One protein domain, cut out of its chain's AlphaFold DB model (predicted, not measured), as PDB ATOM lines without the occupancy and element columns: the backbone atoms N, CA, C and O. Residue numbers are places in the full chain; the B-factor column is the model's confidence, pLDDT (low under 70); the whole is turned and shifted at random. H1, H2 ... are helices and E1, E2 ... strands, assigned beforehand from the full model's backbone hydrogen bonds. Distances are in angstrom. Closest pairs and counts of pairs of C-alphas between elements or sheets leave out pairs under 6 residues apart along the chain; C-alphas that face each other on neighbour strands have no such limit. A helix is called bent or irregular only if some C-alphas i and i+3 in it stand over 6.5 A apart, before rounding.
ATOM      1  N   SER A   4     433.377  24.618 717.818       91.19
ATOM      2  CA  SER A   4     432.245  23.716 718.064       91.19
ATOM      3  C   SER A   4     432.359  22.929 719.377       91.19
ATOM      4  O   SER A   4     431.343  22.480 719.911       91.19
ATOM      5  N   ASN A   5     433.561  22.806 719.948       90.06
ATOM      6  CA  ASN A   5     433.823  22.131 721.219       90.06
ATOM      7  C   ASN A   5     433.983  23.094 722.408       90.06
ATOM      8  O   ASN A   5     434.061  22.625 723.540       90.06
ATOM      9  N   MET A   6     433.978  24.411 722.181       88.06
ATOM     10  CA  MET A   6     434.049  25.414 723.248       88.06
ATOM     11  C   MET A   6     432.723  25.529 724.021       88.06
ATOM     12  O   MET A   6     431.702  24.937 723.644       88.06
ATOM     13  N   ASP A   7     432.755  26.266 725.134       86.62
ATOM     14  CA  ASP A   7     431.619  26.470 726.041       86.62
ATOM     15  C   ASP A   7     430.540  27.392 725.452       86.62
ATOM     16  O   ASP A   7     429.356  27.232 725.752       86.62
ATOM     17  N   ASP A   8     430.938  28.346 724.611       89.12
ATOM     18  CA  ASP A   8     430.036  29.263 723.922       89.12
ATOM     19  C   ASP A   8     429.720  28.765 722.506       89.12
ATOM     20  O   ASP A   8     430.476  28.974 721.558       89.12
ATOM     21  N   LYS A   9     428.588  28.068 722.361       88.31
ATOM     22  CA  LYS A   9     428.184  27.475 721.076       88.31
ATOM     23  C   LYS A   9     427.826  28.512 720.017       88.31
ATOM     24  O   LYS A   9     427.974  28.204 718.835       88.31
ATOM     25  N   GLN A  10     427.408  29.717 720.413       90.12
ATOM     26  CA  GLN A  10     427.042  30.768 719.462       90.12
ATOM     27  C   GLN A  10     428.232  31.141 718.570       90.12
ATOM     28  O   GLN A  10     428.072  31.309 717.369       90.12
ATOM     29  N   GLU A  11     429.444  31.161 719.130       90.12
ATOM     30  CA  GLU A  11     430.667  31.530 718.405       90.12
ATOM     31  C   GLU A  11     431.056  30.544 717.291       90.12
ATOM     32  O   GLU A  11     431.920  30.851 716.467       90.12
ATOM     33  N   SER A  12     430.465  29.345 717.290       90.62
ATOM     34  CA  SER A  12     430.771  28.275 716.338       90.62
ATOM     35  C   SER A  12     429.872  28.266 715.099       90.62
ATOM     36  O   SER A  12     430.125  27.489 714.178       90.62
ATOM     37  N   VAL A  13     428.853  29.129 715.065       89.56
ATOM     38  CA  VAL A  13     427.780  29.111 714.067       89.56
ATOM     39  C   VAL A  13     427.822  30.387 713.228       89.56
ATOM     40  O   VAL A  13     427.937  31.491 713.757       89.56
ATOM     41  N   ALA A  14     427.711  30.240 711.909       91.75
ATOM     42  CA  ALA A  14     427.389  31.339 711.006       91.75
ATOM     43  C   ALA A  14     425.888  31.321 710.689       91.75
ATOM     44  O   ALA A  14     425.246  30.274 710.764       91.75
ATOM     45  N   SER A  15     425.331  32.467 710.300       91.62
ATOM     46  CA  SER A  15     423.898  32.586 709.974       91.62
ATOM     47  C   SER A  15     423.445  31.687 708.812       91.62
ATOM     48  O   SER A  15     422.271  31.340 708.718       91.62
ATOM     49  N   ASP A  16     424.381  31.306 707.945       89.62
ATOM     50  CA  ASP A  16     424.184  30.571 706.698       89.62
ATOM     51  C   ASP A  16     424.978  29.254 706.624       89.62
ATOM     52  O   ASP A  16     424.817  28.501 705.665       89.62
ATOM     53  N   VAL A  17     425.807  28.949 707.632       88.06
ATOM     54  CA  VAL A  17     426.572  27.694 707.741       88.06
ATOM     55  C   VAL A  17     426.673  27.269 709.205       88.06
ATOM     56  O   VAL A  17     427.452  27.825 709.986       88.06
ATOM     57  N   GLU A  18     425.927  26.231 709.580       85.62
ATOM     58  CA  GLU A  18     425.847  25.780 710.973       85.62
ATOM     59  C   GLU A  18     427.168  25.172 711.459       85.62
ATOM     60  O   GLU A  18     427.633  25.458 712.562       85.62
ATOM     61  N   LYS A  19     427.817  24.351 710.625       88.56
ATOM     62  CA  LYS A  19     428.991  23.571 711.036       88.56
ATOM     63  C   LYS A  19     430.332  24.242 710.744       88.56
ATOM     64  O   LYS A  19     431.345  23.545 710.711       88.56
ATOM     65  N   MET A  20     430.398  25.558 710.540       89.94
ATOM     66  CA  MET A  20     431.668  26.219 710.199       89.94
ATOM     67  C   MET A  20     432.681  26.199 711.358       89.94
ATOM     68  O   MET A  20     433.878  25.999 711.144       89.94
ATOM     69  N   GLY A  21     432.226  26.311 712.610       91.75
ATOM     70  CA  GLY A  21     433.105  26.362 713.784       91.75
ATOM     71  C   GLY A  21     433.961  25.112 714.029       91.75
ATOM     72  O   GLY A  21     434.883  25.164 714.841       91.75
ATOM     73  N   GLN A  22     433.715  23.998 713.328       92.19
ATOM     74  CA  GLN A  22     434.571  22.806 713.406       92.19
ATOM     75  C   GLN A  22     435.958  23.001 712.760       92.19
ATOM     76  O   GLN A  22     436.877  22.237 713.057       92.19
ATOM     77  N   PHE A  23     436.108  24.006 711.888       92.00
ATOM     78  CA  PHE A  23     437.364  24.341 711.205       92.00
ATOM     79  C   PHE A  23     438.132  25.481 711.890       92.00
ATOM     80  O   PHE A  23     439.284  25.734 711.554       92.00
ATOM     81  N   TYR A  24     437.522  26.154 712.869       92.88
ATOM     82  CA  TYR A  24     438.151  27.223 713.641       92.88
ATOM     83  C   TYR A  24     438.687  26.653 714.948       92.88
ATOM     84  O   TYR A  24     437.925  26.313 715.852       92.88
ATOM     85  N   PHE A  25     440.001  26.551 715.071       93.62
ATOM     86  CA  PHE A  25     440.675  26.070 716.265       93.62
ATOM     87  C   PHE A  25     441.070  27.250 717.134       93.62
ATOM     88  O   PHE A  25     441.821  28.122 716.713       93.62
ATOM     89  N   ALA A  26     440.577  27.252 718.367       92.56
ATOM     90  CA  ALA A  26     440.824  28.319 719.316       92.56
ATOM     91  C   ALA A  26     441.630  27.843 720.532       92.56
ATOM     92  O   ALA A  26     441.475  26.707 721.003       92.56
ATOM     93  N   SER A  27     442.457  28.749 721.055       90.31
ATOM     94  CA  SER A  27     443.008  28.713 722.413       90.31
ATOM     95  C   SER A  27     442.719  30.040 723.107       90.31
ATOM     96  O   SER A  27     443.172  31.082 722.641       90.31
ATOM     97  N   CYS A  28     441.991  29.991 724.220       89.31
ATOM     98  CA  CYS A  28     441.473  31.153 724.942       89.31
ATOM     99  C   CYS A  28     442.392  31.537 726.112       89.31
ATOM    100  O   CYS A  28     442.628  30.727 727.005       89.31
ATOM    101  N   TRP A  29     442.863  32.781 726.119       89.94
ATOM    102  CA  TRP A  29     443.777  33.383 727.088       89.94
ATOM    103  C   TRP A  29     443.150  34.627 727.730       89.94
ATOM    104  O   TRP A  29     442.177  35.183 727.229       89.94
ATOM    105  N   THR A  30     443.733  35.128 728.813       89.00
ATOM    106  CA  THR A  30     443.480  36.479 729.317       89.00
ATOM    107  C   THR A  30     444.801  37.210 729.509       89.00
ATOM    108  O   THR A  30     445.793  36.611 729.916       89.00
ATOM    109  N   ALA A  31     444.808  38.505 729.195       87.12
ATOM    110  CA  ALA A  31     445.937  39.386 729.484       87.12
ATOM    111  C   ALA A  31     445.889  39.945 730.918       87.12
ATOM    112  O   ALA A  31     446.790  40.677 731.314       87.12
ATOM    113  N   ASP A  32     444.829  39.643 731.676       85.69
ATOM    114  CA  ASP A  32     444.720  40.033 733.077       85.69
ATOM    115  C   ASP A  32     445.681  39.182 733.913       85.69
ATOM    116  O   ASP A  32     445.580  37.950 733.931       85.69
ATOM    117  N   ASP A  33     446.637  39.833 734.570       81.50
ATOM    118  CA  ASP A  33     447.596  39.203 735.472       81.50
ATOM    119  C   ASP A  33     446.967  38.886 736.838       81.50
ATOM    120  O   ASP A  33     447.438  37.979 737.533       81.50
ATOM    121  N   THR A  34     445.829  39.501 737.156       82.88
ATOM    122  CA  THR A  34     445.072  39.272 738.382       82.88
ATOM    123  C   THR A  34     444.205  38.020 738.261       82.88
ATOM    124  O   THR A  34     443.564  37.752 737.243       82.88
ATOM    125  N   GLU A  35     444.174  37.210 739.320       78.31
ATOM    126  CA  GLU A  35     443.344  36.007 739.341       78.31
ATOM    127  C   GLU A  35     441.845  36.332 739.384       78.31
ATOM    128  O   GLU A  35     441.399  37.287 740.018       78.31
ATOM    129  N   SER A  36     441.041  35.480 738.743       81.75
ATOM    130  CA  SER A  36     439.587  35.621 738.670       81.75
ATOM    131  C   SER A  36     438.904  34.387 739.251       81.75
ATOM    132  O   SER A  36     438.873  33.320 738.639       81.75
ATOM    133  N   ILE A  37     438.314  34.534 740.444       79.81
ATOM    134  CA  ILE A  37     437.527  33.476 741.103       79.81
ATOM    135  C   ILE A  37     436.388  32.958 740.202       79.81
ATOM    136  O   ILE A  37     436.228  31.738 740.114       79.81
ATOM    137  N   PRO A  38     435.622  33.818 739.492       80.75
ATOM    138  CA  PRO A  38     434.636  33.344 738.522       80.75
ATOM    139  C   PRO A  38     435.235  32.418 737.459       80.75
ATOM    140  O   PRO A  38     434.634  31.399 737.128       80.75
ATOM    141  N   MET A  39     436.435  32.727 736.965       83.31
ATOM    142  CA  MET A  39     437.092  31.912 735.945       83.31
ATOM    143  C   MET A  39     437.643  30.592 736.511       83.31
ATOM    144  O   MET A  39     437.507  29.559 735.854       83.31
ATOM    145  N   TRP A  40     438.172  30.586 737.743       77.69
ATOM    146  CA  TRP A  40     438.515  29.352 738.469       77.69
ATOM    147  C   TRP A  40     437.310  28.411 738.549       77.69
ATOM    148  O   TRP A  40     437.395  27.248 738.156       77.69
ATOM    149  N   ASN A  41     436.176  28.932 739.022       80.25
ATOM    150  CA  ASN A  41     434.946  28.158 739.182       80.25
ATOM    151  C   ASN A  41     434.434  27.601 737.858       80.25
ATOM    152  O   ASN A  41     433.963  26.467 737.820       80.25
ATOM    153  N   MET A  42     434.534  28.396 736.796       80.19
ATOM    154  CA  MET A  42     434.010  28.052 735.484       80.19
ATOM    155  C   MET A  42     434.840  26.982 734.764       80.19
ATOM    156  O   MET A  42     434.257  26.121 734.113       80.19
ATOM    157  N   TYR A  43     436.174  27.016 734.884       77.06
ATOM    158  CA  TYR A  43     437.054  26.194 734.039       77.06
ATOM    159  C   TYR A  43     437.886  25.143 734.793       77.06
ATOM    160  O   TYR A  43     438.043  24.034 734.290       77.06
ATOM    161  N   ALA A  44     438.370  25.426 736.009       70.81
ATOM    162  CA  ALA A  44     439.057  24.412 736.825       70.81
ATOM    163  C   ALA A  44     438.138  23.721 737.831       70.81
ATOM    164  O   ALA A  44     438.445  22.648 738.342       70.81
ATOM    165  N   GLY A  45     437.037  24.373 738.189       65.44
ATOM    166  CA  GLY A  45     436.324  24.066 739.416       65.44
ATOM    167  C   GLY A  45     437.044  24.613 740.654       65.44
ATOM    168  O   GLY A  45     438.255  24.810 740.701       65.44
ATOM    169  N   ILE A  46     436.270  24.846 741.712       62.75
ATOM    170  CA  ILE A  46     436.718  25.610 742.890       62.75
ATOM    171  C   ILE A  46     437.808  24.916 743.735       62.75
ATOM    172  O   ILE A  46     438.349  25.527 744.648       62.75
ATOM    173  N   ARG A  47     438.095  23.627 743.486       62.25
ATOM    174  CA  ARG A  47     438.874  22.753 744.393       62.25
ATOM    175  C   ARG A  47     440.247  22.318 743.874       62.25
ATOM    176  O   ARG A  47     441.006  21.719 744.625       62.25
ATOM    177  N   CYS A  48     440.538  22.501 742.595       68.00
ATOM    178  CA  CYS A  48     441.704  21.920 741.927       68.00
ATOM    179  C   CYS A  48     442.012  22.805 740.735       68.00
ATOM    180  O   CYS A  48     441.110  23.028 739.945       68.00
ATOM    181  N   GLY A  49     443.234  23.317 740.609       70.44
ATOM    182  CA  GLY A  49     443.460  24.416 739.689       70.44
ATOM    183  C   GLY A  49     444.916  24.809 739.490       70.44
ATOM    184  O   GLY A  49     445.561  25.211 740.453       70.44
ATOM    185  N   VAL A  50     445.393  24.775 738.245       77.44
ATOM    186  CA  VAL A  50     446.619  25.473 737.816       77.44
ATOM    187  C   VAL A  50     446.232  26.588 736.857       77.44
ATOM    188  O   VAL A  50     445.324  26.379 736.058       77.44
ATOM    189  N   ARG A  51     446.909  27.733 736.944       80.62
ATOM    190  CA  ARG A  51     446.884  28.836 735.981       80.62
ATOM    191  C   ARG A  51     448.270  28.955 735.365       80.62
ATOM    192  O   ARG A  51     449.253  29.008 736.098       80.62
ATOM    193  N   ILE A  52     448.344  29.004 734.036       84.06
ATOM    194  CA  ILE A  52     449.609  29.154 733.304       84.06
ATOM    195  C   ILE A  52     449.647  30.517 732.617       84.06
ATOM    196  O   ILE A  52     448.709  30.872 731.897       84.06
ATOM    197  N   GLY A  53     450.727  31.262 732.847       85.31
ATOM    198  CA  GLY A  53     451.060  32.491 732.133       85.31
ATOM    199  C   GLY A  53     452.105  32.222 731.053       85.31
ATOM    200  O   GLY A  53     453.037  31.454 731.278       85.31
ATOM    201  N   MET A  54     451.941  32.843 729.884       86.12
ATOM    202  CA  MET A  54     452.847  32.719 728.737       86.12
ATOM    203  C   MET A  54     453.054  34.086 728.077       86.12
ATOM    204  O   MET A  54     452.130  34.906 728.100       86.12
ATOM    205  N   PRO A  55     454.216  34.338 727.448       88.62
ATOM    206  CA  PRO A  55     454.389  35.511 726.598       88.62
ATOM    207  C   PRO A  55     453.469  35.445 725.369       88.62
ATOM    208  O   PRO A  55     453.038  34.367 724.948       88.62
ATOM    209  N   ALA A  56     453.201  36.602 724.762       90.19
ATOM    210  CA  ALA A  56     452.491  36.666 723.489       90.19
ATOM    211  C   ALA A  56     453.281  35.951 722.376       90.19
ATOM    212  O   ALA A  56     454.514  35.974 722.342       90.19
ATOM    213  N   ASN A  57     452.547  35.321 721.462       90.00
ATOM    214  CA  ASN A  57     453.040  34.510 720.351       90.00
ATOM    215  C   ASN A  57     454.075  33.458 720.795       90.00
ATOM    216  O   ASN A  57     455.223  33.483 720.354       90.00
ATOM    217  N   PRO A  58     453.735  32.524 721.702       90.62
ATOM    218  CA  PRO A  58     454.710  31.605 722.277       90.62
ATOM    219  C   PRO A  58     455.074  30.441 721.340       90.62
ATOM    220  O   PRO A  58     455.880  29.597 721.725       90.62
ATOM    221  N   PHE A  59     454.495  30.371 720.140       92.00
ATOM    222  CA  PHE A  59     454.598  29.225 719.237       92.00
ATOM    223  C   PHE A  59     455.771  29.332 718.265       92.00
ATOM    224  O   PHE A  59     456.222  30.427 717.927       92.00
ATOM    225  N   VAL A  60     456.298  28.176 717.865       91.44
ATOM    226  CA  VAL A  60     457.307  28.066 716.807       91.44
ATOM    227  C   VAL A  60     456.660  28.430 715.477       91.44
ATOM    228  O   VAL A  60     455.618  27.878 715.139       91.44
ATOM    229  N   GLU A  61     457.305  29.322 714.734       91.75
ATOM    230  CA  GLU A  61     456.980  29.602 713.339       91.75
ATOM    231  C   GLU A  61     457.875  28.748 712.436       91.75
ATOM    232  O   GLU A  61     459.077  28.614 712.682       91.75
ATOM    233  N   TYR A  62     457.275  28.149 711.413       92.06
ATOM    234  CA  TYR A  62     457.948  27.318 710.425       92.06
ATOM    235  C   TYR A  62     457.944  28.017 709.071       92.06
ATOM    236  O   TYR A  62     457.004  28.742 708.749       92.06
ATOM    237  N   SER A  63     458.972  27.736 708.273       91.31
ATOM    238  CA  SER A  63     459.058  28.143 706.874       91.31
ATOM    239  C   SER A  63     458.809  26.943 705.971       91.31
ATOM    240  O   SER A  63     459.354  25.868 706.217       91.31
ATOM    241  N   TYR A  64     458.019  27.144 704.924       87.38
ATOM    242  CA  TYR A  64     457.624  26.115 703.971       87.38
ATOM    243  C   TYR A  64     457.848  26.585 702.542       87.38
ATOM    244  O   TYR A  64     457.676  27.763 702.234       87.38
ATOM    245  N   SER A  65     458.171  25.657 701.653       84.50
ATOM    246  CA  SER A  65     458.055  25.878 700.214       84.50
ATOM    247  C   SER A  65     456.594  25.813 699.759       84.50
ATOM    248  O   SER A  65     455.736  25.213 700.407       84.50
ATOM    249  N   THR A  66     456.309  26.394 698.595       79.00
ATOM    250  CA  THR A  66     455.004  26.280 697.927       79.00
ATOM    251  C   THR A  66     454.552  24.825 697.752       79.00
ATOM    252  O   THR A  66     453.384  24.518 697.983       79.00
ATOM    253  N   GLU A  67     455.465  23.920 697.388       77.69
ATOM    254  CA  GLU A  67     455.151  22.500 697.191       77.69
ATOM    255  C   GLU A  67     454.711  21.826 698.499       77.69
ATOM    256  O   GLU A  67     453.744  21.071 698.499       77.69
ATOM    257  N   GLU A  68     455.349  22.145 699.628       80.75
ATOM    258  CA  GLU A  68     454.991  21.580 700.939       80.75
ATOM    259  C   GLU A  68     453.625  22.051 701.452       80.75
ATOM    260  O   GLU A  68     452.955  21.315 702.180       80.75
ATOM    261  N   VAL A  69     453.222  23.274 701.095       78.50
ATOM    262  CA  VAL A  69     451.944  23.864 701.512       78.50
ATOM    263  C   VAL A  69     450.801  23.385 700.628       78.50
ATOM    264  O   VAL A  69     449.766  22.943 701.128       78.50
ATOM    265  N   PHE A  70     450.970  23.518 699.314       74.94
ATOM    266  CA  PHE A  70     449.878  23.348 698.364       74.94
ATOM    267  C   PHE A  70     449.850  21.953 697.748       74.94
ATOM    268  O   PHE A  70     448.786  21.514 697.330       74.94
ATOM    269  N   HIS A  71     450.972  21.225 697.739       69.75
ATOM    270  CA  HIS A  71     451.118  19.919 697.074       69.75
ATOM    271  C   HIS A  71     450.847  19.962 695.557       69.75
ATOM    272  O   HIS A  71     450.585  18.932 694.938       69.75
ATOM    273  N   PHE A  72     450.902  21.149 694.942       64.75
ATOM    274  CA  PHE A  72     450.833  21.356 693.494       64.75
ATOM    275  C   PHE A  72     451.499  22.687 693.102       64.75
ATOM    276  O   PHE A  72     451.835  23.516 693.949       64.75
ATOM    277  N   ASP A  73     451.703  22.882 691.799       60.16
ATOM    278  CA  ASP A  73     452.385  24.051 691.248       60.16
ATOM    279  C   ASP A  73     451.507  25.322 691.290       60.16
ATOM    280  O   ASP A  73     450.513  25.429 690.572       60.16
ATOM    281  N   MET A  74     451.889  26.299 692.123       59.16
ATOM    282  CA  MET A  74     451.257  27.627 692.214       59.16
ATOM    283  C   MET A  74     451.947  28.692 691.345       59.16
ATOM    284  O   MET A  74     451.578  29.859 691.431       59.16
ATOM    285  N   SER A  75     452.931  28.344 690.508       59.12
ATOM    286  CA  SER A  75     453.705  29.319 689.714       59.12
ATOM    287  C   SER A  75     452.853  30.216 688.802       59.12
ATOM    288  O   SER A  75     453.273  31.316 688.453       59.12
ATOM    289  N   ASN A  76     451.634  29.782 688.458       54.38
ATOM    290  CA  ASN A  76     450.673  30.538 687.649       54.38
ATOM    291  C   ASN A  76     449.574  31.240 688.475       54.38
ATOM    292  O   ASN A  76     448.633  31.792 687.902       54.38
ATOM    293  N   CYS A  77     449.648  31.211 689.808       53.84
ATOM    294  CA  CYS A  77     448.685  31.855 690.699       53.84
ATOM    295  C   CYS A  77     449.249  33.161 691.250       53.84
ATOM    296  O   CYS A  77     450.226  33.170 691.990       53.84
ATOM    297  N   VAL A  78     448.584  34.274 690.942       51.75
ATOM    298  CA  VAL A  78     448.870  35.558 691.590       51.75
ATOM    299  C   VAL A  78     448.224  35.537 692.972       51.75
ATOM    300  O   VAL A  78     447.020  35.762 693.100       51.75
ATOM    301  N   VAL A  79     449.006  35.238 694.009       54.81
ATOM    302  CA  VAL A  79     448.568  35.431 695.394       54.81
ATOM    303  C   VAL A  79     448.823  36.891 695.751       54.81
ATOM    304  O   VAL A  79     449.948  37.381 695.686       54.81
ATOM    305  N   SER A  80     447.760  37.625 696.073       42.81
ATOM    306  CA  SER A  80     447.866  39.019 696.499       42.81
ATOM    307  C   SER A  80     448.753  39.129 697.743       42.81
ATOM    308  O   SER A  80     448.433  38.511 698.756       42.81
ATOM    309  N   GLY A  81     449.822  39.926 697.661       46.03
ATOM    310  CA  GLY A  81     450.747  40.180 698.773       46.03
ATOM    311  C   GLY A  81     452.126  39.529 698.640       46.03
ATOM    312  O   GLY A  81     452.975  39.785 699.481       46.03
ATOM    313  N   ASP A  82     452.395  38.741 697.592       53.47
ATOM    314  CA  ASP A  82     453.716  38.122 697.414       53.47
ATOM    315  C   ASP A  82     454.684  39.008 696.585       53.47
ATOM    316  O   ASP A  82     454.418  39.263 695.406       53.47
ATOM    317  N   PRO A  83     455.829  39.465 697.143       43.34
ATOM    318  CA  PRO A  83     456.882  40.159 696.399       43.34
ATOM    319  C   PRO A  83     457.800  39.226 695.579       43.34
ATOM    320  O   PRO A  83     458.781  39.705 695.010       43.34
ATOM    321  N   GLY A  84     457.530  37.915 695.518       51.69
ATOM    322  CA  GLY A  84     458.353  36.917 694.818       51.69
ATOM    323  C   GLY A  84     459.056  35.918 695.747       51.69
ATOM    324  O   GLY A  84     460.094  35.357 695.390       51.69
ATOM    325  N   SER A  85     458.523  35.714 696.950       56.91
ATOM    326  CA  SER A  85     459.012  34.785 697.961       56.91
ATOM    327  C   SER A  85     458.221  33.477 697.897       56.91
ATOM    328  O   SER A  85     457.147  33.362 698.472       56.91
ATOM    329  N   ASN A  86     458.807  32.425 697.315       71.62
ATOM    330  CA  ASN A  86     458.281  31.045 697.384       71.62
ATOM    331  C   ASN A  86     458.327  30.425 698.804       71.62
ATOM    332  O   ASN A  86     458.240  29.202 698.948       71.62
ATOM    333  N   VAL A  87     458.540  31.244 699.839       82.69
ATOM    334  CA  VAL A  87     458.631  30.835 701.240       82.69
ATOM    335  C   VAL A  87     457.397  31.323 701.986       82.69
ATOM    336  O   VAL A  87     457.118  32.520 702.036       82.69
ATOM    337  N   TRP A  88     456.696  30.379 702.602       84.81
ATOM    338  CA  TRP A  88     455.488  30.590 703.387       84.81
ATOM    339  C   TRP A  88     455.778  30.409 704.871       84.81
ATOM    340  O   TRP A  88     456.543  29.520 705.243       84.81
ATOM    341  N   HIS A  89     455.134  31.205 705.722       88.19
ATOM    342  CA  HIS A  89     455.309  31.147 707.172       88.19
ATOM    343  C   HIS A  89     454.005  30.745 707.864       88.19
ATOM    344  O   HIS A  89     452.927  31.198 707.490       88.19
ATOM    345  N   SER A  90     454.087  29.860 708.859       90.62
ATOM    346  CA  SER A  90     452.937  29.489 709.694       90.62
ATOM    347  C   SER A  90     453.390  28.869 711.013       90.62
ATOM    348  O   SER A  90     454.400  28.166 711.061       90.62
ATOM    349  N   ILE A  91     452.607  29.057 712.079       90.94
ATOM    350  CA  ILE A  91     452.793  28.330 713.344       90.94
ATOM    351  C   ILE A  91     452.272  26.886 713.299       90.94
ATOM    352  O   ILE A  91     452.541  26.106 714.215       90.94
ATOM    353  N   LEU A  92     451.516  26.517 712.255       91.38
ATOM    354  CA  LEU A  92     450.975  25.175 712.082       91.38
ATOM    355  C   LEU A  92     452.119  24.199 711.763       91.38
ATOM    356  O   LEU A  92     452.820  24.413 710.774       91.38
ATOM    357  N   PRO A  93     452.334  23.134 712.557       91.81
ATOM    358  CA  PRO A  93     453.458  22.230 712.325       91.81
ATOM    359  C   PRO A  93     453.369  21.387 711.036       91.81
ATOM    360  O   PRO A  93     452.264  21.082 710.570       91.81
ATOM    361  N   PRO A  94     454.509  20.887 710.516       90.19
ATOM    362  CA  PRO A  94     454.564  20.215 709.214       90.19
ATOM    363  C   PRO A  94     453.666  18.979 709.082       90.19
ATOM    364  O   PRO A  94     453.234  18.641 707.980       90.19
ATOM    365  N   GLN A  95     453.366  18.274 710.181       89.25
ATOM    366  CA  GLN A  95     452.502  17.090 710.131       89.25
ATOM    367  C   GLN A  95     451.078  17.399 709.652       89.25
ATOM    368  O   GLN A  95     450.435  16.518 709.087       89.25
ATOM    369  N   TYR A  96     450.590  18.627 709.849       88.50
ATOM    370  CA  TYR A  96     449.254  19.015 709.404       88.50
ATOM    371  C   TYR A  96     449.224  19.233 707.893       88.50
ATOM    372  O   TYR A  96     448.359  18.668 707.230       88.50
ATOM    373  N   PHE A  97     450.211  19.936 707.329       86.00
ATOM    374  CA  PHE A  97     450.345  20.078 705.875       86.00
ATOM    375  C   PHE A  97     450.559  18.730 705.183       86.00
ATOM    376  O   PHE A  97     449.935  18.464 704.163       86.00
ATOM    377  N   LYS A  98     451.339  17.814 705.778       84.38
ATOM    378  CA  LYS A  98     451.488  16.431 705.276       84.38
ATOM    379  C   LYS A  98     450.190  15.622 705.315       84.38
ATOM    380  O   LYS A  98     450.006  14.729 704.496       84.38
ATOM    381  N   ALA A  99     449.292  15.926 706.251       83.81
ATOM    382  CA  ALA A  99     447.936  15.378 706.284       83.81
ATOM    383  C   ALA A  99     446.973  16.106 705.317       83.81
ATOM    384  O   ALA A  99     445.776  15.821 705.312       83.81
ATOM    385  N   GLY A 100     447.494  17.044 704.518       79.69
ATOM    386  CA  GLY A 100     446.785  17.856 703.535       79.69
ATOM    387  C   GLY A 100     446.012  19.036 704.126       79.69
ATOM    388  O   GLY A 100     445.165  19.619 703.457       79.69
ATOM    389  N   ALA A 101     446.256  19.399 705.384       85.12
ATOM    390  CA  ALA A 101     445.613  20.562 705.975       85.12
ATOM    391  C   ALA A 101     445.989  21.845 705.226       85.12
ATOM    392  O   ALA A 101     447.144  22.045 704.861       85.12
ATOM    393  N   PHE A 102     445.022  22.742 705.091       82.56
ATOM    394  CA  PHE A 102     445.225  24.094 704.589       82.56
ATOM    395  C   PHE A 102     444.828  25.105 705.664       82.56
ATOM    396  O   PHE A 102     443.844  24.883 706.370       82.56
ATOM    397  N   THR A 103     445.565  26.209 705.801       87.06
ATOM    398  CA  THR A 103     445.299  27.236 706.823       87.06
ATOM    399  C   THR A 103     445.387  28.645 706.260       87.06
ATOM    400  O   THR A 103     446.253  28.940 705.441       87.06
ATOM    401  N   THR A 104     444.515  29.543 706.720       83.88
ATOM    402  CA  THR A 104     444.554  30.956 706.307       83.88
ATOM    403  C   THR A 104     445.713  31.726 706.931       83.88
ATOM    404  O   THR A 104     446.093  32.762 706.397       83.88
ATOM    405  N   SER A 105     446.341  31.196 707.990       82.81
ATOM    406  CA  SER A 105     447.520  31.803 708.636       82.81
ATOM    407  C   SER A 105     448.702  32.029 707.683       82.81
ATOM    408  O   SER A 105     449.622  32.754 708.025       82.81
ATOM    409  N   LEU A 106     448.705  31.375 706.517       80.69
ATOM    410  CA  LEU A 106     449.729  31.531 705.482       80.69
ATOM    411  C   LEU A 106     449.646  32.875 704.745       80.69
ATOM    412  O   LEU A 106     450.608  33.260 704.086       80.69
ATOM    413  N   PHE A 107     448.499  33.560 704.804       76.69
ATOM    414  CA  PHE A 107     448.273  34.801 704.068       76.69
ATOM    415  C   PHE A 107     448.503  36.026 704.946       76.69
ATOM    416  O   PHE A 107     448.055  36.085 706.098       76.69
ATOM    417  N   GLU A 108     449.146  37.030 704.352       69.31
ATOM    418  CA  GLU A 108     449.376  38.330 704.970       69.31
ATOM    419  C   GLU A 108     448.061  38.958 705.469       69.31
ATOM    420  O   GLU A 108     447.008  38.851 704.839       69.31
ATOM    421  N   GLY A 109     448.119  39.607 706.634       69.06
ATOM    422  CA  GLY A 109     446.956  40.222 707.278       69.06
ATOM    423  C   GLY A 109     446.121  39.269 708.142       69.06
ATOM    424  O   GLY A 109     445.157  39.712 708.773       69.06
ATOM    425  N   THR A 110     446.484  37.986 708.230       74.44
ATOM    426  CA  THR A 110     445.844  37.053 709.168       74.44
ATOM    427  C   THR A 110     446.416  37.225 710.575       74.44
ATOM    428  O   THR A 110     447.560  36.881 710.849       74.44
ATOM    429  N   GLU A 111     445.604  37.749 711.494       79.12
ATOM    430  CA  GLU A 111     445.955  37.834 712.915       79.12
ATOM    431  C   GLU A 111     445.590  36.538 713.646       79.12
ATOM    432  O   GLU A 111     444.404  36.244 713.840       79.12
ATOM    433  N   GLU A 112     446.608  35.802 714.092       84.44
ATOM    434  CA  GLU A 112     446.446  34.581 714.887       84.44
ATOM    435  C   GLU A 112     446.037  34.910 716.326       84.44
ATOM    436  O   GLU A 112     445.089  34.319 716.834       84.44
ATOM    437  N   LEU A 113     446.709  35.869 716.981       92.00
ATOM    438  CA  LEU A 113     446.372  36.343 718.328       92.00
ATOM    439  C   LEU A 113     445.444  37.554 718.266       92.00
ATOM    440  O   LEU A 113     445.849  38.642 717.867       92.00
ATOM    441  N   ILE A 114     444.222  37.387 718.757       92.69
ATOM    442  CA  ILE A 114     443.173  38.397 718.670       92.69
ATOM    443  C   ILE A 114     442.641  38.757 720.050       92.69
ATOM    444  O   ILE A 114     442.549  37.919 720.949       92.69
ATOM    445  N   LYS A 115     442.229  40.013 720.220       95.12
ATOM    446  CA  LYS A 115     441.416  40.420 721.367       95.12
ATOM    447  C   LYS A 115     439.946  40.201 721.034       95.12
ATOM    448  O   LYS A 115     439.460  40.742 720.042       95.12
ATOM    449  N   ILE A 116     439.224  39.458 721.872       95.31
ATOM    450  CA  ILE A 116     437.795  39.227 721.642       95.31
ATOM    451  C   ILE A 116     437.022  40.540 721.786       95.31
ATOM    452  O   ILE A 116     437.168  41.274 722.770       95.31
ATOM    453  N   THR A 117     436.178  40.822 720.795       96.38
ATOM    454  CA  THR A 117     435.293  41.987 720.800       96.38
ATOM    455  C   THR A 117     433.927  41.605 721.354       96.38
ATOM    456  O   THR A 117     433.224  40.762 720.802       96.38
ATOM    457  N   TYR A 118     433.523  42.257 722.443       97.31
ATOM    458  CA  TYR A 118     432.240  41.987 723.089       97.31
ATOM    459  C   TYR A 118     431.130  42.871 722.523       97.31
ATOM    460  O   TYR A 118     431.231  44.099 722.561       97.31
ATOM    461  N   THR A 119     430.056  42.261 722.031       97.38
ATOM    462  CA  THR A 119     428.965  42.954 721.335       97.38
ATOM    463  C   THR A 119     427.627  42.243 721.532       97.38
ATOM    464  O   THR A 119     427.603  41.062 721.842       97.38
ATOM    465  N   ASP A 120     426.519  42.961 721.339       97.19
ATOM    466  CA  ASP A 120     425.162  42.377 721.286       97.19
ATOM    467  C   ASP A 120     424.579  42.427 719.862       97.19
ATOM    468  O   ASP A 120     423.427  42.069 719.634       97.19
ATOM    469  N   LYS A 121     425.368  42.921 718.900       97.25
ATOM    470  CA  LYS A 121     424.990  43.026 717.491       97.25
ATOM    471  C   LYS A 121     424.941  41.639 716.866       97.25
ATOM    472  O   LYS A 121     425.979  40.981 716.758       97.25
ATOM    473  N   ARG A 122     423.750  41.202 716.455       94.31
ATOM    474  CA  ARG A 122     423.524  39.848 715.940       94.31
ATOM    475  C   ARG A 122     424.353  39.561 714.692       94.31
ATOM    476  O   ARG A 122     424.934  38.493 714.599       94.31
ATOM    477  N   GLU A 123     424.480  40.530 713.797       94.38
ATOM    478  CA  GLU A 123     425.234  40.428 712.547       94.38
ATOM    479  C   GLU A 123     426.744  40.194 712.739       94.38
ATOM    480  O   GLU A 123     427.427  39.767 711.813       94.38
ATOM    481  N   LEU A 124     427.272  40.477 713.936       95.00
ATOM    482  CA  LEU A 124     428.661  40.184 714.302       95.00
ATOM    483  C   LEU A 124     428.796  38.860 715.060       95.00
ATOM    484  O   LEU A 124     429.818  38.194 714.933       95.00
ATOM    485  N   LEU A 125     427.792  38.499 715.866       95.12
ATOM    486  CA  LEU A 125     427.772  37.250 716.635       95.12
ATOM    487  C   LEU A 125     427.471  36.031 715.751       95.12
ATOM    488  O   LEU A 125     428.038  34.969 715.972       95.12
ATOM    489  N   GLU A 126     426.606  36.207 714.753       94.25
ATOM    490  CA  GLU A 126     426.180  35.203 713.772       94.25
ATOM    491  C   GLU A 126     426.391  35.792 712.365       94.25
ATOM    492  O   GLU A 126     425.432  36.219 711.718       94.25
ATOM    493  N   PRO A 127     427.647  35.906 711.894       94.31
ATOM    494  CA  PRO A 127     427.932  36.524 710.607       94.31
ATOM    495  C   PRO A 127     427.379  35.682 709.454       94.31
ATOM    496  O   PRO A 127     427.269  34.458 709.547       94.31
ATOM    497  N   GLN A 128     427.072  36.335 708.337       91.94
ATOM    498  CA  GLN A 128     426.927  35.664 707.048       91.94
ATOM    499  C   GLN A 128     428.318  35.476 706.445       91.94
ATOM    500  O   GLN A 128     429.104  36.431 706.409       91.94
ATOM    501  N   ILE A 129     428.640  34.262 706.001       89.38
ATOM    502  CA  ILE A 129     429.976  33.945 705.481       89.38
ATOM    503  C   ILE A 129     429.968  33.469 704.033       89.38
ATOM    504  O   ILE A 129     430.992  33.572 703.369       89.38
ATOM    505  N   VAL A 130     428.850  32.982 703.511       87.00
ATOM    506  CA  VAL A 130     428.728  32.530 702.127       87.00
ATOM    507  C   VAL A 130     428.359  33.709 701.242       87.00
ATOM    508  O   VAL A 130     427.375  34.415 701.471       87.00
ATOM    509  N   THR A 131     429.140  33.896 700.184       82.56
ATOM    510  CA  THR A 131     428.814  34.806 699.085       82.56
ATOM    511  C   THR A 131     428.550  33.977 697.835       82.56
ATOM    512  O   THR A 131     429.412  33.210 697.407       82.56
ATOM    513  N   ASN A 132     427.360  34.121 697.256       75.12
ATOM    514  CA  ASN A 132     426.990  33.483 695.997       75.12
ATOM    515  C   ASN A 132     426.973  34.544 694.889       75.12
ATOM    516  O   ASN A 132     426.185  35.487 694.947       75.12
ATOM    517  N   LEU A 133     427.857  34.392 693.899       67.31
ATOM    518  CA  LEU A 133     427.952  35.251 692.715       67.31
ATOM    519  C   LEU A 133     427.644  34.438 691.444       67.31
ATOM    520  O   LEU A 133     428.400  34.470 690.475       67.31
ATOM    521  N   GLY A 134     426.552  33.667 691.454       70.44
ATOM    522  CA  GLY A 134     426.153  32.811 690.334       70.44
ATOM    523  C   GLY A 134     426.982  31.527 690.291       70.44
ATOM    524  O   GLY A 134     426.793  30.644 691.125       70.44
ATOM    525  N   ASP A 135     427.915  31.433 689.340       64.81
ATOM    526  CA  ASP A 135     428.775  30.251 689.156       64.81
ATOM    527  C   ASP A 135     429.942  30.186 690.159       64.81
ATOM    528  O   ASP A 135     430.672  29.195 690.213       64.81
ATOM    529  N   GLN A 136     430.136  31.240 690.958       64.38
ATOM    530  CA  GLN A 136     431.204  31.336 691.951       64.38
ATOM    531  C   GLN A 136     430.633  31.328 693.371       64.38
ATOM    532  O   GLN A 136     429.774  32.140 693.725       64.38
ATOM    533  N   PHE A 137     431.160  30.422 694.197       69.38
ATOM    534  CA  PHE A 137     430.911  30.370 695.635       69.38
ATOM    535  C   PHE A 137     432.155  30.848 696.381       69.38
ATOM    536  O   PHE A 137     433.238  30.290 696.214       69.38
ATOM    537  N   GLY A 138     431.984  31.856 697.232       73.88
ATOM    538  CA  GLY A 138     433.012  32.336 698.148       73.88
ATOM    539  C   GLY A 138     432.618  32.092 699.600       73.88
ATOM    540  O   GLY A 138     431.438  32.148 699.947       73.88
ATOM    541  N   ILE A 139     433.614  31.862 700.456       79.50
ATOM    542  CA  ILE A 139     433.450  31.906 701.910       79.50
ATOM    543  C   ILE A 139     434.331  33.017 702.458       79.50
ATOM    544  O   ILE A 139     435.544  33.010 702.253       79.50
ATOM    545  N   ALA A 140     433.728  33.943 703.192       83.38
ATOM    546  CA  ALA A 140     434.449  34.868 704.039       83.38
ATOM    547  C   ALA A 140     435.079  34.085 705.198       83.38
ATOM    548  O   ALA A 140     434.406  33.655 706.139       83.38
ATOM    549  N   THR A 141     436.389  33.904 705.110       80.06
ATOM    550  CA  THR A 141     437.225  33.468 706.222       80.06
ATOM    551  C   THR A 141     437.345  34.596 707.243       80.06
ATOM    552  O   THR A 141     436.958  35.744 706.995       80.06
ATOM    553  N   ASN A 142     437.871  34.287 708.421       83.31
ATOM    554  CA  ASN A 142     438.209  35.284 709.423       83.31
ATOM    555  C   ASN A 142     437.031  36.015 710.091       83.31
ATOM    556  O   ASN A 142     437.175  37.140 710.580       83.31
ATOM    557  N   LYS A 143     435.848  35.391 710.125       88.44
ATOM    558  CA  LYS A 143     434.623  35.984 710.699       88.44
ATOM    559  C   LYS A 143     434.183  35.358 712.023       88.44
ATOM    560  O   LYS A 143     433.637  36.073 712.860       88.44
ATOM    561  N   LEU A 144     434.421  34.061 712.232       92.06
ATOM    562  CA  LEU A 144     433.974  33.352 713.439       92.06
ATOM    563  C   LEU A 144     434.979  33.473 714.587       92.06
ATOM    564  O   LEU A 144     436.164  33.721 714.385       92.06
ATOM    565  N   GLY A 145     434.491  33.295 715.817       91.56
ATOM    566  CA  GLY A 145     435.325  33.239 717.018       91.56
ATOM    567  C   GLY A 145     436.006  34.550 717.426       91.56
ATOM    568  O   GLY A 145     436.845  34.509 718.325       91.56
ATOM    569  N   ARG A 146     435.659  35.682 716.795       93.31
ATOM    570  CA  ARG A 146     436.198  37.030 717.091       93.31
ATOM    571  C   ARG A 146     435.275  37.881 717.963       93.31
ATOM    572  O   ARG A 146     435.739  38.779 718.673       93.31
ATOM    573  N   PHE A 147     433.977  37.603 717.898       95.50
ATOM    574  CA  PHE A 147     432.941  38.318 718.626       95.50
ATOM    575  C   PHE A 147     432.298  37.409 719.662       95.50
ATOM    576  O   PHE A 147     432.080  36.229 719.404       95.50
ATOM    577  N   LYS A 148     431.979  37.982 720.821       95.75
ATOM    578  CA  LYS A 148     431.304  37.284 721.917       95.75
ATOM    579  C   LYS A 148     430.243  38.178 722.532       95.75
ATOM    580  O   LYS A 148     430.368  39.405 722.504       95.75
ATOM    581  N   ASN A 149     429.200  37.589 723.101       96.44
ATOM    582  CA  ASN A 149     428.133  38.376 723.704       96.44
ATOM    583  C   ASN A 149     428.639  39.201 724.909       96.44
ATOM    584  O   ASN A 149     429.502  38.737 725.665       96.44
ATOM    585  N   LYS A 150     428.105  40.410 725.143       97.00
ATOM    586  CA  LYS A 150     428.554  41.263 726.259       97.00
ATOM    587  C   LYS A 150     428.384  40.627 727.635       97.00
ATOM    588  O   LYS A 150     429.176  40.954 728.519       97.00
ATOM    589  N   TYR A 151     427.445  39.699 727.836       94.00
ATOM    590  CA  TYR A 151     427.326  39.011 729.131       94.00
ATOM    591  C   TYR A 151     428.561  38.151 729.472       94.00
ATOM    592  O   TYR A 151     428.793  37.848 730.639       94.00
ATOM    593  N   ARG A 152     429.406  37.808 728.486       92.44
ATOM    594  CA  ARG A 152     430.692  37.110 728.677       92.44
ATOM    595  C   ARG A 152     431.882  38.054 728.891       92.44
ATOM    596  O   ARG A 152     432.996  37.581 729.094       92.44
ATOM    597  N   LYS A 153     431.684  39.381 728.886       93.88
ATOM    598  CA  LYS A 153     432.766  40.393 728.954       93.88
ATOM    599  C   LYS A 153     433.698  40.242 730.157       93.88
ATOM    600  O   LYS A 153     434.864  40.629 730.080       93.88
ATOM    601  N   PHE A 154     433.215  39.653 731.249       89.38
ATOM    602  CA  PHE A 154     434.021  39.368 732.438       89.38
ATOM    603  C   PHE A 154     435.223  38.447 732.162       89.38
ATOM    604  O   PHE A 154     436.172  38.464 732.939       89.38
ATOM    605  N   GLN A 155     435.203  37.672 731.070       89.56
ATOM    606  CA  GLN A 155     436.282  36.749 730.709       89.56
ATOM    607  C   GLN A 155     437.548  37.470 730.223       89.56
ATOM    608  O   GLN A 155     438.633  36.902 730.316       89.56
ATOM    609  N   LYS A 156     437.429  38.718 729.728       92.00
ATOM    610  CA  LYS A 156     438.555  39.533 729.219       92.00
ATOM    611  C   LYS A 156     439.470  38.743 728.264       92.00
ATOM    612  O   LYS A 156     440.695  38.789 728.358       92.00
ATOM    613  N   GLU A 157     438.832  37.978 727.387       92.75
ATOM    614  CA  GLU A 157     439.466  36.969 726.546       92.75
ATOM    615  C   GLU A 157     440.316  37.562 725.404       92.75
ATOM    616  O   GLU A 157     439.890  38.458 724.670       92.75
ATOM    617  N   TYR A 158     441.512  37.004 725.252       93.38
ATOM    618  CA  TYR A 158     442.326  36.989 724.042       93.38
ATOM    619  C   TYR A 158     442.309  35.572 723.478       93.38
ATOM    620  O   TYR A 158     442.173  34.610 724.227       93.38
ATOM    621  N   ARG A 159     442.462  35.405 722.171       91.88
ATOM    622  CA  ARG A 159     442.357  34.093 721.539       91.88
ATOM    623  C   ARG A 159     443.431  33.924 720.487       91.88
ATOM    624  O   ARG A 159     443.606  34.815 719.671       91.88
ATOM    625  N   TYR A 160     444.104  32.779 720.490       92.44
ATOM    626  CA  TYR A 160     444.737  32.308 719.262       92.44
ATOM    627  C   TYR A 160     443.683  31.594 718.442       92.44
ATOM    628  O   TYR A 160     443.035  30.689 718.977       92.44
ATOM    629  N   ILE A 161     443.495  32.006 717.196       91.50
ATOM    630  CA  ILE A 161     442.548  31.407 716.268       91.50
ATOM    631  C   ILE A 161     443.288  30.928 715.020       91.50
ATOM    632  O   ILE A 161     444.048  31.674 714.411       91.50
ATOM    633  N   LEU A 162     443.081  29.664 714.671       91.88
ATOM    634  CA  LEU A 162     443.600  29.048 713.457       91.88
ATOM    635  C   LEU A 162     442.437  28.467 712.669       91.88
ATOM    636  O   LEU A 162     441.693  27.630 713.179       91.88
ATOM    637  N   GLU A 163     442.289  28.892 711.425       90.94
ATOM    638  CA  GLU A 163     441.334  28.300 710.497       90.94
ATOM    639  C   GLU A 163     442.038  27.208 709.721       90.94
ATOM    640  O   GLU A 163     442.941  27.493 708.942       90.94
ATOM    641  N   VAL A 164     441.642  25.960 709.952       89.38
ATOM    642  CA  VAL A 164     442.286  24.803 709.340       89.38
ATOM    643  C   VAL A 164     441.250  23.952 708.633       89.38
ATOM    644  O   VAL A 164     440.326  23.409 709.241       89.38
ATOM    645  N   PHE A 165     441.436  23.829 707.327       85.88
ATOM    646  CA  PHE A 165     440.533  23.169 706.404       85.88
ATOM    647  C   PHE A 165     441.139  21.855 705.891       85.88
ATOM    648  O   PHE A 165     442.362  21.735 705.788       85.88
ATOM    649  N   PRO A 166     440.303  20.845 705.589       77.38
ATOM    650  CA  PRO A 166     440.763  19.597 704.996       77.38
ATOM    651  C   PRO A 166     441.319  19.814 703.582       77.38
ATOM    652  O   PRO A 166     440.850  20.708 702.873       77.38
ATOM    653  N   PRO A 167     442.225  18.935 703.123       69.81
ATOM    654  CA  PRO A 167     442.596  18.892 701.717       69.81
ATOM    655  C   PRO A 167     441.365  18.511 700.907       69.81
ATOM    656  O   PRO A 167     440.684  17.530 701.206       69.81
ATOM    657  N   THR A 168     441.083  19.232 699.836       57.78
ATOM    658  CA  THR A 168     440.160  18.730 698.795       57.78
ATOM    659  C   THR A 168     440.680  18.984 697.369       57.78
ATOM    660  O   THR A 168     439.972  18.694 696.408       57.78
ATOM    661  N   LEU A 169     441.921  19.454 697.207       53.59
ATOM    662  CA  LEU A 169     442.600  19.428 695.916       53.59
ATOM    663  C   LEU A 169     443.285  18.074 695.791       53.59
ATOM    664  O   LEU A 169     444.275  17.804 696.459       53.59
ATOM    665  N   GLY A 170     442.734  17.198 694.951       50.47
ATOM    666  CA  GLY A 170     443.556  16.138 694.368       50.47
ATOM    667  C   GLY A 170     444.708  16.745 693.552       50.47
ATOM    668  O   GLY A 170     444.843  17.962 693.469       50.47
ATOM    669  N   ASN A 171     445.508  15.908 692.894       49.69
ATOM    670  CA  ASN A 171     446.713  16.315 692.153       49.69
ATOM    671  C   ASN A 171     446.427  17.127 690.861       49.69
ATOM    672  O   ASN A 171     446.854  16.728 689.780       49.69
ATOM    673  N   GLN A 172     445.661  18.220 690.916       53.91
ATOM    674  CA  GLN A 172     445.279  19.033 689.757       53.91
ATOM    675  C   GLN A 172     445.968  20.409 689.825       53.91
ATOM    676  O   GLN A 172     445.569  21.239 690.637       53.91
ATOM    677  N   PRO A 173     446.990  20.668 688.988       52.75
ATOM    678  CA  PRO A 173     447.934  21.772 689.187       52.75
ATOM    679  C   PRO A 173     447.588  23.080 688.446       52.75
ATOM    680  O   PRO A 173     448.487  23.877 688.209       52.75
ATOM    681  N   ASN A 174     446.342  23.318 688.009       60.00
ATOM    682  CA  ASN A 174     446.016  24.546 687.258       60.00
ATOM    683  C   ASN A 174     445.175  25.561 688.072       60.00
ATOM    684  O   ASN A 174     444.359  25.151 688.901       60.00
ATOM    685  N   PRO A 175     445.323  26.885 687.836       60.91
ATOM    686  CA  PRO A 175     444.591  27.923 688.574       60.91
ATOM    687  C   PRO A 175     443.062  27.786 688.533       60.91
ATOM    688  O   PRO A 175     442.378  28.075 689.516       60.91
ATOM    689  N   GLN A 176     442.504  27.307 687.417       65.19
ATOM    690  CA  GLN A 176     441.069  27.050 687.292       65.19
ATOM    691  C   GLN A 176     440.613  25.915 688.222       65.19
ATOM    692  O   GLN A 176     439.522  25.994 688.783       65.19
ATOM    693  N   ALA A 177     441.447  24.898 688.443       65.62
ATOM    694  CA  ALA A 177     441.184  23.799 689.366       65.62
ATOM    695  C   ALA A 177     441.202  24.267 690.827       65.62
ATOM    696  O   ALA A 177     440.402  23.782 691.620       65.62
ATOM    697  N   ILE A 178     442.036  25.253 691.172       65.44
ATOM    698  CA  ILE A 178     442.074  25.869 692.510       65.44
ATOM    699  C   ILE A 178     440.808  26.685 692.773       65.44
ATOM    700  O   ILE A 178     440.183  26.549 693.824       65.44
ATOM    701  N   MET A 179     440.390  27.512 691.813       67.56
ATOM    702  CA  MET A 179     439.139  28.268 691.933       67.56
ATOM    703  C   MET A 179     437.927  27.327 692.005       67.56
ATOM    704  O   MET A 179     437.042  27.511 692.845       67.56
ATOM    705  N   LEU A 180     437.905  26.285 691.167       70.38
ATOM    706  CA  LEU A 180     436.884  25.239 691.206       70.38
ATOM    707  C   LEU A 180     436.897  24.503 692.546       70.38
ATOM    708  O   LEU A 180     435.839  24.218 693.092       70.38
ATOM    709  N   TYR A 181     438.070  24.244 693.112       73.00
ATOM    710  CA  TYR A 181     438.197  23.668 694.438       73.00
ATOM    711  C   TYR A 181     437.608  24.548 695.521       73.00
ATOM    712  O   TYR A 181     436.803  24.046 696.292       73.00
ATOM    713  N   PHE A 182     437.967  25.833 695.588       72.69
ATOM    714  CA  PHE A 182     437.405  26.716 696.607       72.69
ATOM    715  C   PHE A 182     435.889  26.828 696.441       72.69
ATOM    716  O   PHE A 182     435.170  26.792 697.435       72.69
ATOM    717  N   THR A 183     435.399  26.830 695.199       75.25
ATOM    718  CA  THR A 183     433.965  26.764 694.885       75.25
ATOM    719  C   THR A 183     433.334  25.451 695.373       75.25
ATOM    720  O   THR A 183     432.298  25.475 696.033       75.25
ATOM    721  N   MET A 184     433.948  24.293 695.106       76.19
ATOM    722  CA  MET A 184     433.463  22.976 695.547       76.19
ATOM    723  C   MET A 184     433.527  22.816 697.065       76.19
ATOM    724  O   MET A 184     432.602  22.280 697.669       76.19
ATOM    725  N   PHE A 185     434.610  23.272 697.683       77.75
ATOM    726  CA  PHE A 185     434.789  23.337 699.122       77.75
ATOM    727  C   PHE A 185     433.688  24.199 699.732       77.75
ATOM    728  O   PHE A 185     432.989  23.743 700.633       77.75
ATOM    729  N   ALA A 186     433.466  25.395 699.183       78.69
ATOM    730  CA  ALA A 186     432.439  26.306 699.650       78.69
ATOM    731  C   ALA A 186     431.031  25.739 699.499       78.69
ATOM    732  O   ALA A 186     430.232  25.813 700.430       78.69
ATOM    733  N   ASN A 187     430.753  25.088 698.373       80.81
ATOM    734  CA  ASN A 187     429.495  24.400 698.145       80.81
ATOM    735  C   ASN A 187     429.292  23.240 699.137       80.81
ATOM    736  O   ASN A 187     428.240  23.149 699.766       80.81
ATOM    737  N   ARG A 188     430.298  22.380 699.337       84.25
ATOM    738  CA  ARG A 188     430.220  21.267 700.298       84.25
ATOM    739  C   ARG A 188     430.093  21.758 701.736       84.25
ATOM    740  O   ARG A 188     429.389  21.126 702.517       84.25
ATOM    741  N   LEU A 189     430.750  22.863 702.085       82.25
ATOM    742  CA  LEU A 189     430.618  23.485 703.396       82.25
ATOM    743  C   LEU A 189     429.199  24.026 703.604       82.25
ATOM    744  O   LEU A 189     428.578  23.692 704.604       82.25
ATOM    745  N   ALA A 190     428.682  24.816 702.658       80.44
ATOM    746  CA  ALA A 190     427.342  25.399 702.733       80.44
ATOM    747  C   ALA A 190     426.234  24.333 702.784       80.44
ATOM    748  O   ALA A 190     425.172  24.565 703.349       80.44
ATOM    749  N   ASN A 191     426.494  23.148 702.224       81.38
ATOM    750  CA  ASN A 191     425.599  21.994 702.285       81.38
ATOM    751  C   ASN A 191     425.934  21.016 703.429       81.38
ATOM    752  O   ASN A 191     425.446  19.886 703.425       81.38
ATOM    753  N   ASP A 192     426.769  21.413 704.398       80.88
ATOM    754  CA  ASP A 192     427.086  20.625 705.598       80.88
ATOM    755  C   ASP A 192     427.710  19.236 705.320       80.88
ATOM    756  O   ASP A 192     427.633  18.308 706.133       80.88
TER     757      ASP A 192
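AT A GLANCE: This is residues 4 to 192 of the 274 residues of an uncharacterized protein of Collinsella sp. An307 (UniProt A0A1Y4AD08). Picture an elongated body with a narrow antiparallel sheet of three strands, E1, E10 and E5, in its middle, and small clusters of short elements round it: E3 and E4 with H3 and H4 along one side, and along the opposite side the little pair E6 and E9 with H5, then the hairpin E7 and E8 with the long helix H7 packed on it. H2 and E2 lie at one far end of the length, and long stretches of loop run between the clusters. The printed part has 189 residues, with seven named helices and ten named strands in the order H1 E1 H2 E2 E3 H3 E4 H4 E5 E6 H5 E7 E8 E9 H6 E10 H7. The class is mixed, helices and strands, with 93 residues, under half, in named elements; the sheet's order is E1, E10, E5. The whole is compact, with a radius of gyration of the C-alphas of 18.6 A and spans of 56 by 36 by 27 A.

HOW THE PARTS SIT: Start at H1, residues 9 to 12, which is close but not clearly touching H5, residues 122 to 125; their closest C-alphas, Glu 11 and Leu 125, are 6.7 A apart. Next look at E1, residues 24 to 30, antiparallel to E10, residues 157 to 165, at 165 degrees, with N 27 and O 160 2.9 A apart. E10 is the inner strand, and its other neighbour is E5, residues 113 to 115, antiparallel at 133 degrees, with N 114 and O 159 2.8 A apart. H2, residues 37 to 44, is close but not clearly touching H6, residues 150 to 155, about perpendicular at 82 degrees; the closest C-alphas, Met 39 and Gln 155, are 7.2 A apart. E2, residues 50 to 53, pairs with no named strand. Further on, E3, residues 62 to 65, is antiparallel to E4, residues 87 to 90, at 143 degrees, with N 64 and O 88 2.8 A apart. H3, residues 66 to 70, and H4, residues 94 to 98, only just touch, with 3 pairs of C-alphas within 8 A, the closest being Val 69 and Phe 97 at 6.0 A. Residues 102 to 103 pair antiparallel with residues 164 to 165 of E10. E5 runs on into E6, residues 117 to 119, at 36 degrees, and E6 is parallel to E9, residues 147 to 149, with N 148 and O 117 3.0 A apart. E7, residues 130 to 133, and E8, residues 136 to 139, form a hairpin, with N 131 and O 138 2.9 A apart. The closest C-alphas of E8 and H7, residues 175 to 190, are Phe 137 and Thr 183, 4.8 A apart. In H2, H3, H4 and H7 every O i to N i+4 pair is within hydrogen-bond range; H1 and H5 are too short for such a pair, and H6 has 0 of 2, beside 2 of 3 O i to N i+3 pairs.

IN THESE COORDINATES: Find C-alpha 9 at (428.184, 27.475, 721.076), where H1 begins. E1 covers 19.0 A. E10 is the longest strand: from C-alpha 157 at (439.466, 36.969, 726.546) it covers 24.4 A. H6 is irregular, with C-alphas 151 and 154 7.5 A apart. H7 covers 22.5 A and ends at C-alpha 190, (427.342, 25.399, 702.733).

THE WHOLE: Look for the two C-alphas farthest apart at Arg 47 and Asn 76, 58.5 A. The printed part has no cut; the links H1 to E1, H3 to E4 and H4 to E5 are long. The mean pLDDT of the printed part is 81.1, and 38 residues are under 70, among them residues 71 to 85 and 167 to 179.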